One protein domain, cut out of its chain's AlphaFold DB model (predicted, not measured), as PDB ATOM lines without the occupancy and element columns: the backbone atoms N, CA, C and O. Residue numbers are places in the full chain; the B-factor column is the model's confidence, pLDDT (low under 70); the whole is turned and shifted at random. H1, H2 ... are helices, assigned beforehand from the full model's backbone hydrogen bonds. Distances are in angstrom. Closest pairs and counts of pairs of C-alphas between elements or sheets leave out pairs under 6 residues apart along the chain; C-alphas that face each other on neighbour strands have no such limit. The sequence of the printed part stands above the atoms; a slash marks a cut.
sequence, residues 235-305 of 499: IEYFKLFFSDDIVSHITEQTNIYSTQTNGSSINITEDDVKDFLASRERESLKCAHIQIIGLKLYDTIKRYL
ATOM      1  N   ILE A 235     -21.774  13.831  40.214       90.06
ATOM      2  CA  ILE A 235     -23.050  14.555  40.310       90.06
ATOM      3  C   ILE A 235     -22.928  15.845  41.135       90.06
ATOM      4  O   ILE A 235     -23.557  16.844  40.801       90.06
ATOM      5  N   GLU A 236     -22.079  15.872  42.163       91.94
ATOM      6  CA  GLU A 236     -21.795  17.097  42.920       91.94
ATOM      7  C   GLU A 236     -21.002  18.098  42.075       91.94
ATOM      8  O   GLU A 236     -21.357  19.274  42.051       91.94
ATOM      9  N   TYR A 237     -20.005  17.642  41.305       91.31
ATOM     10  CA  TYR A 237     -19.301  18.482  40.326       91.31
ATOM     11  C   TYR A 237     -20.236  19.042  39.244       91.31
ATOM     12  O   TYR A 237     -20.111  20.212  38.888       91.31
ATOM     13  N   PHE A 238     -21.196  18.254  38.750       92.12
ATOM     14  CA  PHE A 238     -22.234  18.738  37.832       92.12
ATOM     15  C   PHE A 238     -23.102  19.827  38.488       92.12
ATOM     16  O   PHE A 238     -23.294  20.904  37.915       92.12
ATOM     17  N   LYS A 239     -23.551  19.597  39.730       93.25
ATOM     18  CA  LYS A 239     -24.382  20.541  40.494       93.25
ATOM     19  C   LYS A 239     -23.679  21.842  40.905       93.25
ATOM     20  O   LYS A 239     -24.380  22.796  41.223       93.25
ATOM     21  N   LEU A 240     -22.344  21.936  40.824       92.19
ATOM     22  CA  LEU A 240     -21.625  23.218  40.972       92.19
ATOM     23  C   LEU A 240     -21.960  24.234  39.868       92.19
ATOM     24  O   LEU A 240     -21.756  25.426  40.071       92.19
ATOM     25  N   PHE A 241     -22.438  23.774  38.708       93.94
ATOM     26  CA  PHE A 241     -22.758  24.627  37.555       93.94
ATOM     27  C   PHE A 241     -24.225  24.503  37.136       93.94
ATOM     28  O   PHE A 241     -24.828  25.480  36.687       93.94
ATOM     29  N   PHE A 242     -24.801  23.311  37.301       94.56
ATOM     30  CA  PHE A 242     -26.157  22.959  36.896       94.56
ATOM     31  C   PHE A 242     -26.966  22.494  38.119       94.56
ATOM     32  O   PHE A 242     -27.202  21.308  38.346       94.56
ATOM     33  N   SER A 243     -27.319  23.471  38.950       95.44
ATOM     34  CA  SER A 243     -28.102  23.336  40.179       95.44
ATOM     35  C   SER A 243     -29.561  22.933  39.923       95.44
ATOM     36  O   SER A 243     -30.083  23.066  38.814       95.44
ATOM     37  N   ASP A 244     -30.255  22.449  40.959       95.94
ATOM     38  CA  ASP A 244     -31.642  21.982  40.826       95.94
ATOM     39  C   ASP A 244     -32.619  23.102  40.416       95.94
ATOM     40  O   ASP A 244     -33.547  22.835  39.660       95.94
ATOM     41  N   ASP A 245     -32.379  24.367  40.782       96.75
ATOM     42  CA  ASP A 245     -33.224  25.495  40.350       96.75
ATOM     43  C   ASP A 245     -33.160  25.755  38.832       96.75
ATOM     44  O   ASP A 245     -34.125  26.253  38.249       96.75
ATOM     45  N   ILE A 246     -32.060  25.374  38.168       97.69
ATOM     46  CA  ILE A 246     -31.968  25.381  36.702       97.69
ATOM     47  C   ILE A 246     -32.873  24.287  36.124       97.69
ATOM     48  O   ILE A 246     -33.539  24.522  35.114       97.69
ATOM     49  N   VAL A 247     -32.966  23.123  36.775       97.75
ATOM     50  CA  VAL A 247     -33.899  22.054  36.386       97.75
ATOM     51  C   VAL A 247     -35.348  22.505  36.583       97.75
ATOM     52  O   VAL A 247     -36.140  22.394  35.642       97.75
ATOM     53  N   SER A 248     -35.695  23.077  37.741       98.06
ATOM     54  CA  SER A 248     -37.026  23.645  38.005       98.06
ATOM     55  C   SER A 248     -37.400  24.684  36.944       98.06
ATOM     56  O   SER A 248     -38.487  24.635  36.367       98.06
ATOM     57  N   HIS A 249     -36.466  25.581  36.615       98.19
ATOM     58  CA  HIS A 249     -36.658  26.620  35.608       98.19
ATOM     59  C   HIS A 249     -36.866  26.051  34.193       98.19
ATOM     60  O   HIS A 249     -37.791  26.470  33.500       98.19
ATOM     61  N   ILE A 250     -36.074  25.063  33.760       98.31
ATOM     62  CA  ILE A 250     -36.283  24.382  32.466       98.31
ATOM     63  C   ILE A 250     -37.660  23.712  32.419       98.31
ATOM     64  O   ILE A 250     -38.356  23.807  31.406       98.31
ATOM     65  N   THR A 251     -38.056  23.057  33.510       98.38
ATOM     66  CA  THR A 251     -39.337  22.347  33.641       98.38
ATOM     67  C   THR A 251     -40.514  23.313  33.498       98.38
ATOM     68  O   THR A 251     -41.405  23.097  32.675       98.38
ATOM     69  N   GLU A 252     -40.488  24.421  34.243       98.25
ATOM     70  CA  GLU A 252     -41.493  25.486  34.177       98.25
ATOM     71  C   GLU A 252     -41.590  26.081  32.763       98.25
ATOM     72  O   GLU A 252     -42.661  26.062  32.153       98.25
ATOM     73  N   GLN A 253     -40.475  26.568  32.208       98.38
ATOM     74  CA  GLN A 253     -40.485  27.291  30.933       98.38
ATOM     75  C   GLN A 253     -40.829  26.379  29.740       98.38
ATOM     76  O   GLN A 253     -41.487  26.823  28.800       98.38
ATOM     77  N   THR A 254     -40.479  25.090  29.797       98.31
ATOM     78  CA  THR A 254     -40.882  24.073  28.803       98.31
ATOM     79  C   THR A 254     -42.389  23.775  28.862       98.31
ATOM     80  O   THR A 254     -43.054  23.709  27.823       98.31
ATOM     81  N   ASN A 255     -42.965  23.658  30.063       98.25
ATOM     82  CA  ASN A 255     -44.412  23.492  30.242       98.25
ATOM     83  C   ASN A 255     -45.190  24.740  29.774       98.25
ATOM     84  O   ASN A 255     -46.164  24.613  29.022       98.25
ATOM     85  N   ILE A 256     -44.717  25.945  30.118       97.81
ATOM     86  CA  ILE A 256     -45.260  27.218  29.611       97.81
ATOM     87  C   ILE A 256     -45.214  27.248  28.078       97.81
ATOM     88  O   ILE A 256     -46.240  27.500  27.448       97.81
ATOM     89  N   TYR A 257     -44.071  26.924  27.465       98.06
ATOM     90  CA  TYR A 257     -43.915  26.928  26.009       98.06
ATOM     91  C   TYR A 257     -44.902  25.995  25.304       98.06
ATOM     92  O   TYR A 257     -45.586  26.422  24.376       98.06
ATOM     93  N   SER A 258     -45.042  24.750  25.769       97.44
ATOM     94  CA  SER A 258     -46.020  23.819  25.186       97.44
ATOM     95  C   SER A 258     -47.465  24.325  25.292       97.44
ATOM     96  O   SER A 258     -48.239  24.195  24.341       97.44
ATOM     97  N   THR A 259     -47.802  25.007  26.393       96.94
ATOM     98  CA  THR A 259     -49.106  25.664  26.564       96.94
ATOM     99  C   THR A 259     -49.282  26.817  25.569       96.94
ATOM    100  O   THR A 259     -50.349  26.951  24.975       96.94
ATOM    101  N   GLN A 260     -48.233  27.611  25.330       96.00
ATOM    102  CA  GLN A 260     -48.235  28.715  24.361       96.00
ATOM    103  C   GLN A 260     -48.347  28.242  22.903       96.00
ATOM    104  O   GLN A 260     -48.987  28.923  22.105       96.00
ATOM    105  N   THR A 261     -47.755  27.099  22.537       94.69
ATOM    106  CA  THR A 261     -47.799  26.595  21.151       94.69
ATOM    107  C   THR A 261     -49.025  25.739  20.847       94.69
ATOM    108  O   THR A 261     -49.517  25.779  19.721       94.69
ATOM    109  N   ASN A 262     -49.512  24.957  21.817       92.75
ATOM    110  CA  ASN A 262     -50.530  23.923  21.586       92.75
ATOM    111  C   ASN A 262     -51.852  24.172  22.334       92.75
ATOM    112  O   ASN A 262     -52.803  23.415  22.149       92.75
ATOM    113  N   GLY A 263     -51.913  25.173  23.216       93.75
ATOM    114  CA  GLY A 263     -53.044  25.401  24.122       93.75
ATOM    115  C   GLY A 263     -53.084  24.471  25.343       93.75
ATOM    116  O   GLY A 263     -53.986  24.600  26.169       93.75
ATOM    117  N   SER A 264     -52.128  23.549  25.491       95.12
ATOM    118  CA  SER A 264     -52.046  22.613  26.617       95.12
ATOM    119  C   SER A 264     -50.602  22.317  27.030       95.12
ATOM    120  O   SER A 264     -49.721  22.134  26.191       95.12
ATOM    121  N   SER A 265     -50.368  22.259  28.342       96.25
ATOM    122  CA  SER A 265     -49.078  21.860  28.911       96.25
ATOM    123  C   SER A 265     -48.796  20.381  28.635       96.25
ATOM    124  O   SER A 265     -49.683  19.544  28.817       96.25
ATOM    125  N   ILE A 266     -47.555  20.036  28.278       96.62
ATOM    126  CA  ILE A 266     -47.093  18.633  28.266       96.62
ATOM    127  C   ILE A 266     -46.922  18.044  29.676       96.62
ATOM    128  O   ILE A 266     -46.761  16.833  29.801       96.62
ATOM    129  N   ASN A 267     -46.985  18.883  30.715       96.00
ATOM    130  CA  ASN A 267     -46.973  18.523  32.133       96.00
ATOM    131  C   ASN A 267     -45.807  17.598  32.535       96.00
ATOM    132  O   ASN A 267     -46.004  16.593  33.222       96.00
ATOM    133  N   ILE A 268     -44.594  17.948  32.100       97.69
ATOM    134  CA  ILE A 268     -43.364  17.267  32.527       97.69
ATOM    135  C   ILE A 268     -42.935  17.719  33.924       97.69
ATOM    136  O   ILE A 268     -43.209  18.849  34.339       97.69
ATOM    137  N   THR A 269     -42.240  16.834  34.626       98.00
ATOM    138  CA  THR A 269     -41.658  17.042  35.953       98.00
ATOM    139  C   THR A 269     -40.161  17.348  35.869       98.00
ATOM    140  O   THR A 269     -39.531  17.198  34.821       98.00
ATOM    141  N   GLU A 270     -39.565  17.750  36.992       97.88
ATOM    142  CA  GLU A 270     -38.113  17.933  37.071       97.88
ATOM    143  C   GLU A 270     -37.333  16.638  36.838       97.88
ATOM    144  O   GLU A 270     -36.220  16.683  36.320       97.88
ATOM    145  N   ASP A 271     -37.893  15.490  37.223       96.44
ATOM    146  CA  ASP A 271     -37.221  14.199  37.081       96.44
ATOM    147  C   ASP A 271     -37.213  13.748  35.613       96.44
ATOM    148  O   ASP A 271     -36.180  13.288  35.126       96.44
ATOM    149  N   ASP A 272     -38.272  14.048  34.851       96.62
ATOM    150  CA  ASP A 272     -38.272  13.893  33.388       96.62
ATOM    151  C   ASP A 272     -37.171  14.746  32.723       96.62
ATOM    152  O   ASP A 272     -36.541  14.326  31.747       96.62
ATOM    153  N   VAL A 273     -36.898  15.946  33.254       96.50
ATOM    154  CA  VAL A 273     -35.807  16.813  32.773       96.50
ATOM    155  C   VAL A 273     -34.433  16.271  33.192       96.50
ATOM    156  O   VAL A 273     -33.516  16.274  32.366       96.50
ATOM    157  N   LYS A 274     -34.274  15.748  34.416       94.75
ATOM    158  CA  LYS A 274     -33.033  15.091  34.884       94.75
ATOM    159  C   LYS A 274     -32.700  13.876  34.013       94.75
ATOM    160  O   LYS A 274     -31.579  13.781  33.506       94.75
ATOM    161  N   ASP A 275     -33.674  13.010  33.739       92.94
ATOM    162  CA  ASP A 275     -33.487  11.817  32.905       92.94
ATOM    163  C   ASP A 275     -33.249  12.159  31.424       92.94
ATOM    164  O   ASP A 275     -32.459  11.490  30.745       92.94
ATOM    165  N   PHE A 276     -33.864  13.231  30.912       93.44
ATOM    166  CA  PHE A 276     -33.564  13.775  29.585       93.44
ATOM    167  C   PHE A 276     -32.111  14.268  29.476       93.44
ATOM    168  O   PHE A 276     -31.420  13.944  28.502       93.44
ATOM    169  N   LEU A 277     -31.620  15.004  30.479       91.44
ATOM    170  CA  LEU A 277     -30.240  15.501  30.531       91.44
ATOM    171  C   LEU A 277     -29.226  14.352  30.666       91.44
ATOM    172  O   LEU A 277     -28.284  14.278  29.876       91.44
ATOM    173  N   ALA A 278     -29.463  13.400  31.571       89.50
ATOM    174  CA  ALA A 278     -28.624  12.207  31.730       89.50
ATOM    175  C   ALA A 278     -28.586  11.341  30.452       89.50
ATOM    176  O   ALA A 278     -27.547  10.777  30.091       89.50
ATOM    177  N   SER A 279     -29.695  11.277  29.710       87.00
ATOM    178  CA  SER A 279     -29.745  10.606  28.404       87.00
ATOM    179  C   SER A 279     -28.915  11.341  27.341       87.00
ATOM    180  O   SER A 279     -28.212  10.692  26.563       87.00
ATOM    181  N   ARG A 280     -28.923  12.682  27.331       85.56
ATOM    182  CA  ARG A 280     -28.078  13.507  26.443       85.56
ATOM    183  C   ARG A 280     -26.584  13.397  26.746       85.56
ATOM    184  O   ARG A 280     -25.769  13.421  25.818       85.56
ATOM    185  N   GLU A 281     -26.208  13.244  28.011       80.81
ATOM    186  CA  GLU A 281     -24.816  12.989  28.386       80.81
ATOM    187  C   GLU A 281     -24.352  11.614  27.876       80.81
ATOM    188  O   GLU A 281     -23.327  11.519  27.199       80.81
ATOM    189  N   ARG A 282     -25.146  10.554  28.090       77.50
ATOM    190  CA  ARG A 282     -24.832   9.194  27.601       77.50
ATOM    191  C   ARG A 282     -24.723   9.105  26.077       77.50
ATOM    192  O   ARG A 282     -23.819   8.433  25.580       77.50
ATOM    193  N   GLU A 283     -25.592   9.808  25.348       75.19
ATOM    194  CA  GLU A 283     -25.511   9.976  23.887       75.19
ATOM    195  C   GLU A 283     -24.161  10.596  23.478       75.19
ATOM    196  O   GLU A 283     -23.475  10.087  22.590       75.19
ATOM    197  N   SER A 284     -23.733  11.645  24.189       72.31
ATOM    198  CA  SER A 284     -22.467  12.350  23.946       72.31
ATOM    199  C   SER A 284     -21.233  11.494  24.268       72.31
ATOM    200  O   SER A 284     -20.232  11.554  23.550       72.31
ATOM    201  N   LEU A 285     -21.314  10.657  25.307       72.44
ATOM    202  CA  LEU A 285     -20.272   9.704  25.714       72.44
ATOM    203  C   LEU A 285     -20.242   8.417  24.867       72.44
ATOM    204  O   LEU A 285     -19.325   7.610  25.023       72.44
ATOM    205  N   LYS A 286     -21.210   8.221  23.957       70.25
ATOM    206  CA  LYS A 286     -21.411   6.986  23.170       70.25
ATOM    207  C   LYS A 286     -21.607   5.729  24.030       70.25
ATOM    208  O   LYS A 286     -21.224   4.628  23.627       70.25
ATOM    209  N   CYS A 287     -22.193   5.877  25.215       60.59
ATOM    210  CA  CYS A 287     -22.559   4.736  26.049       60.59
ATOM    211  C   CYS A 287     -23.689   3.922  25.392       60.59
ATOM    212  O   CYS A 287     -24.484   4.454  24.617       60.59
ATOM    213  N   ALA A 288     -23.761   2.622  25.700       53.06
ATOM    214  CA  ALA A 288     -24.783   1.738  25.142       53.06
ATOM    215  C   ALA A 288     -26.209   2.207  25.490       53.06
ATOM    216  O   ALA A 288     -26.432   2.847  26.519       53.06
ATOM    217  N   HIS A 289     -27.165   1.860  24.625       55.75
ATOM    218  CA  HIS A 289     -28.496   2.474  24.503       55.75
ATOM    219  C   HIS A 289     -29.499   2.088  25.621       55.75
ATOM    220  O   HIS A 289     -30.663   1.799  25.350       55.75
ATOM    221  N   ILE A 290     -29.064   2.070  26.888       55.28
ATOM    222  CA  ILE A 290     -29.949   1.923  28.052       55.28
ATOM    223  C   ILE A 290     -30.739   3.221  28.206       55.28
ATOM    224  O   ILE A 290     -30.271   4.205  28.791       55.28
ATOM    225  N   GLN A 291     -31.938   3.197  27.639       62.28
ATOM    226  CA  GLN A 291     -32.879   4.296  27.638       62.28
ATOM    227  C   GLN A 291     -33.439   4.535  29.043       62.28
ATOM    228  O   GLN A 291     -34.216   3.731  29.547       62.28
ATOM    229  N   ILE A 292     -33.043   5.654  29.654       76.00
ATOM    230  CA  ILE A 292     -33.564   6.097  30.956       76.00
ATOM    231  C   ILE A 292     -35.020   6.562  30.788       76.00
ATOM    232  O   ILE A 292     -35.914   6.113  31.493       76.00
ATOM    233  N   ILE A 293     -35.258   7.398  29.771       86.06
ATOM    234  CA  ILE A 293     -36.535   8.057  29.488       86.06
ATOM    235  C   ILE A 293     -37.098   7.616  28.132       86.06
ATOM    236  O   ILE A 293     -36.428   7.720  27.102       86.06
ATOM    237  N   GLY A 294     -38.330   7.098  28.114       89.06
ATOM    238  CA  GLY A 294     -38.929   6.473  26.925       89.06
ATOM    239  C   GLY A 294     -39.044   7.411  25.713       89.06
ATOM    240  O   GLY A 294     -39.375   8.587  25.866       89.06
ATOM    241  N   LEU A 295     -38.823   6.883  24.496       88.31
ATOM    242  CA  LEU A 295     -38.676   7.665  23.248       88.31
ATOM    243  C   LEU A 295     -39.742   8.753  23.065       88.31
ATOM    244  O   LEU A 295     -39.417   9.904  22.795       88.31
ATOM    245  N   LYS A 296     -41.020   8.403  23.266       91.88
ATOM    246  CA  LYS A 296     -42.153   9.330  23.101       91.88
ATOM    247  C   LYS A 296     -42.052  10.558  24.011       91.88
ATOM    248  O   LYS A 296     -42.468  11.639  23.602       91.88
ATOM    249  N   LEU A 297     -41.512  10.402  25.219       93.75
ATOM    250  CA  LEU A 297     -41.312  11.495  26.165       93.75
ATOM    251  C   LEU A 297     -40.028  12.271  25.842       93.75
ATOM    252  O   LEU A 297     -40.089  13.493  25.731       93.75
ATOM    253  N   TYR A 298     -38.918  11.579  25.557       92.94
ATOM    254  CA  TYR A 298     -37.663  12.197  25.102       92.94
ATOM    255  C   TYR A 298     -37.880  13.127  23.898       92.94
ATOM    256  O   TYR A 298     -37.509  14.301  23.944       92.94
ATOM    257  N   ASP A 299     -38.538  12.645  22.839       93.00
ATOM    258  CA  ASP A 299     -38.831  13.447  21.647       93.00
ATOM    259  C   ASP A 299     -39.934  14.489  21.882       93.00
ATOM    260  O   ASP A 299     -40.068  15.426  21.099       93.00
ATOM    261  N   THR A 300     -40.718  14.389  22.957       95.44
ATOM    262  CA  THR A 300     -41.656  15.452  23.358       95.44
ATOM    263  C   THR A 300     -40.917  16.579  24.072       95.44
ATOM    264  O   THR A 300     -40.998  17.715  23.610       95.44
ATOM    265  N   ILE A 301     -40.097  16.279  25.082       96.56
ATOM    266  CA  ILE A 301     -39.226  17.266  25.745       96.56
ATOM    267  C   ILE A 301     -38.343  17.961  24.703       96.56
ATOM    268  O   ILE A 301     -38.371  19.179  24.580       96.56
ATOM    269  N   LYS A 302     -37.657  17.202  23.844       94.56
ATOM    270  CA  LYS A 302     -36.801  17.711  22.755       94.56
ATOM    271  C   LYS A 302     -37.508  18.629  21.745       94.56
ATOM    272  O   LYS A 302     -36.822  19.407  21.084       94.56
ATOM    273  N   ARG A 303     -38.839  18.547  21.600       95.31
ATOM    274  CA  ARG A 303     -39.642  19.435  20.730       95.31
ATOM    275  C   ARG A 303     -40.102  20.718  21.426       95.31
ATOM    276  O   ARG A 303     -40.224  21.732  20.745       95.31
ATOM    277  N   TYR A 304     -40.342  20.679  22.738       97.12
ATOM    278  CA  TYR A 304     -40.872  21.816  23.507       97.12
ATOM    279  C   TYR A 304     -39.856  22.464  24.464       97.12
ATOM    280  O   TYR A 304     -40.198  23.443  25.119       97.12
ATOM    281  N   LEU A 305     -38.623  21.952  24.541       97.50
ATOM    282  CA  LEU A 305     -37.560  22.436  25.427       97.50
ATOM    283  C   LEU A 305     -37.352  23.953  25.294       97.50
ATOM    284  O   LEU A 305     -36.977  24.450  24.226       97.50
TER     285      LEU A 305
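Overview. This is residues 235 to 305 of the 499 residues of an uncharacterized protein of Spodoptera exigua (UniProt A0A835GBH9). A short helix, H1, comes first and sticks out with residues 235 to 243, before one long helix, H2. Two further helices pack on H2 by one end each, H3 with its first residues and H4 with its last, and the three stand nearly at right angles to one another. The printed part has 71 residues with four named helices in the order H1, H2, H3, H4 and no named strand; the class is all helix. It is compact, with a radius of gyration of the C-alphas of 12.8 A, and only just flat, spanning 36 by 27 by 15 A.

Along the chain. Find C-alpha 235 at (-23.050, 14.555, 40.310), where H1 begins; it holds residues 235 to 239. H2 runs from residue 244, with its C-alpha at (-31.642, 21.982, 40.826), to residue 262, 27.0 A long. H3 takes residues 270 to 285, 22.7 A. H4, residues 295 to 304 and 14.3 A long, ends at C-alpha 304 at (-40.872, 21.816, 23.507).

Arrangement. Start at H1, which meets H2 only through their link and is apart from H3 and H4. Residues 247 to 251 of H2 touch residues 270 to 274 of H3, about perpendicular at 79 degrees; the closest C-alphas, of Thr 251 and Glu 270, are 5.7 A apart. Farther along H2, residues 254 to 258 touch H4, about perpendicular at 82 degrees, with the C-alphas of Thr 254 and Tyr 304 closest at 5.8 A. H3, with residues 273 to 276, only just touches H4, with 3 pairs of C-alphas within 8 A; the closest, of Phe 276 and Tyr 298, are 6.3 A apart. In H1, H2, H3 and H4 every O i to N i+4 pair is within hydrogen-bond range.

Size, cuts and confidence. The two C-alphas farthest apart, of Tyr 237 and Gly 263, are 38.1 A apart. The printed part has no cut. The link from H1 to H2 is tight, the other two are short, and no link is long. Look at residues 287 to 291 for low confidence, with pLDDT under 70; the mean of the printed part is 90.2.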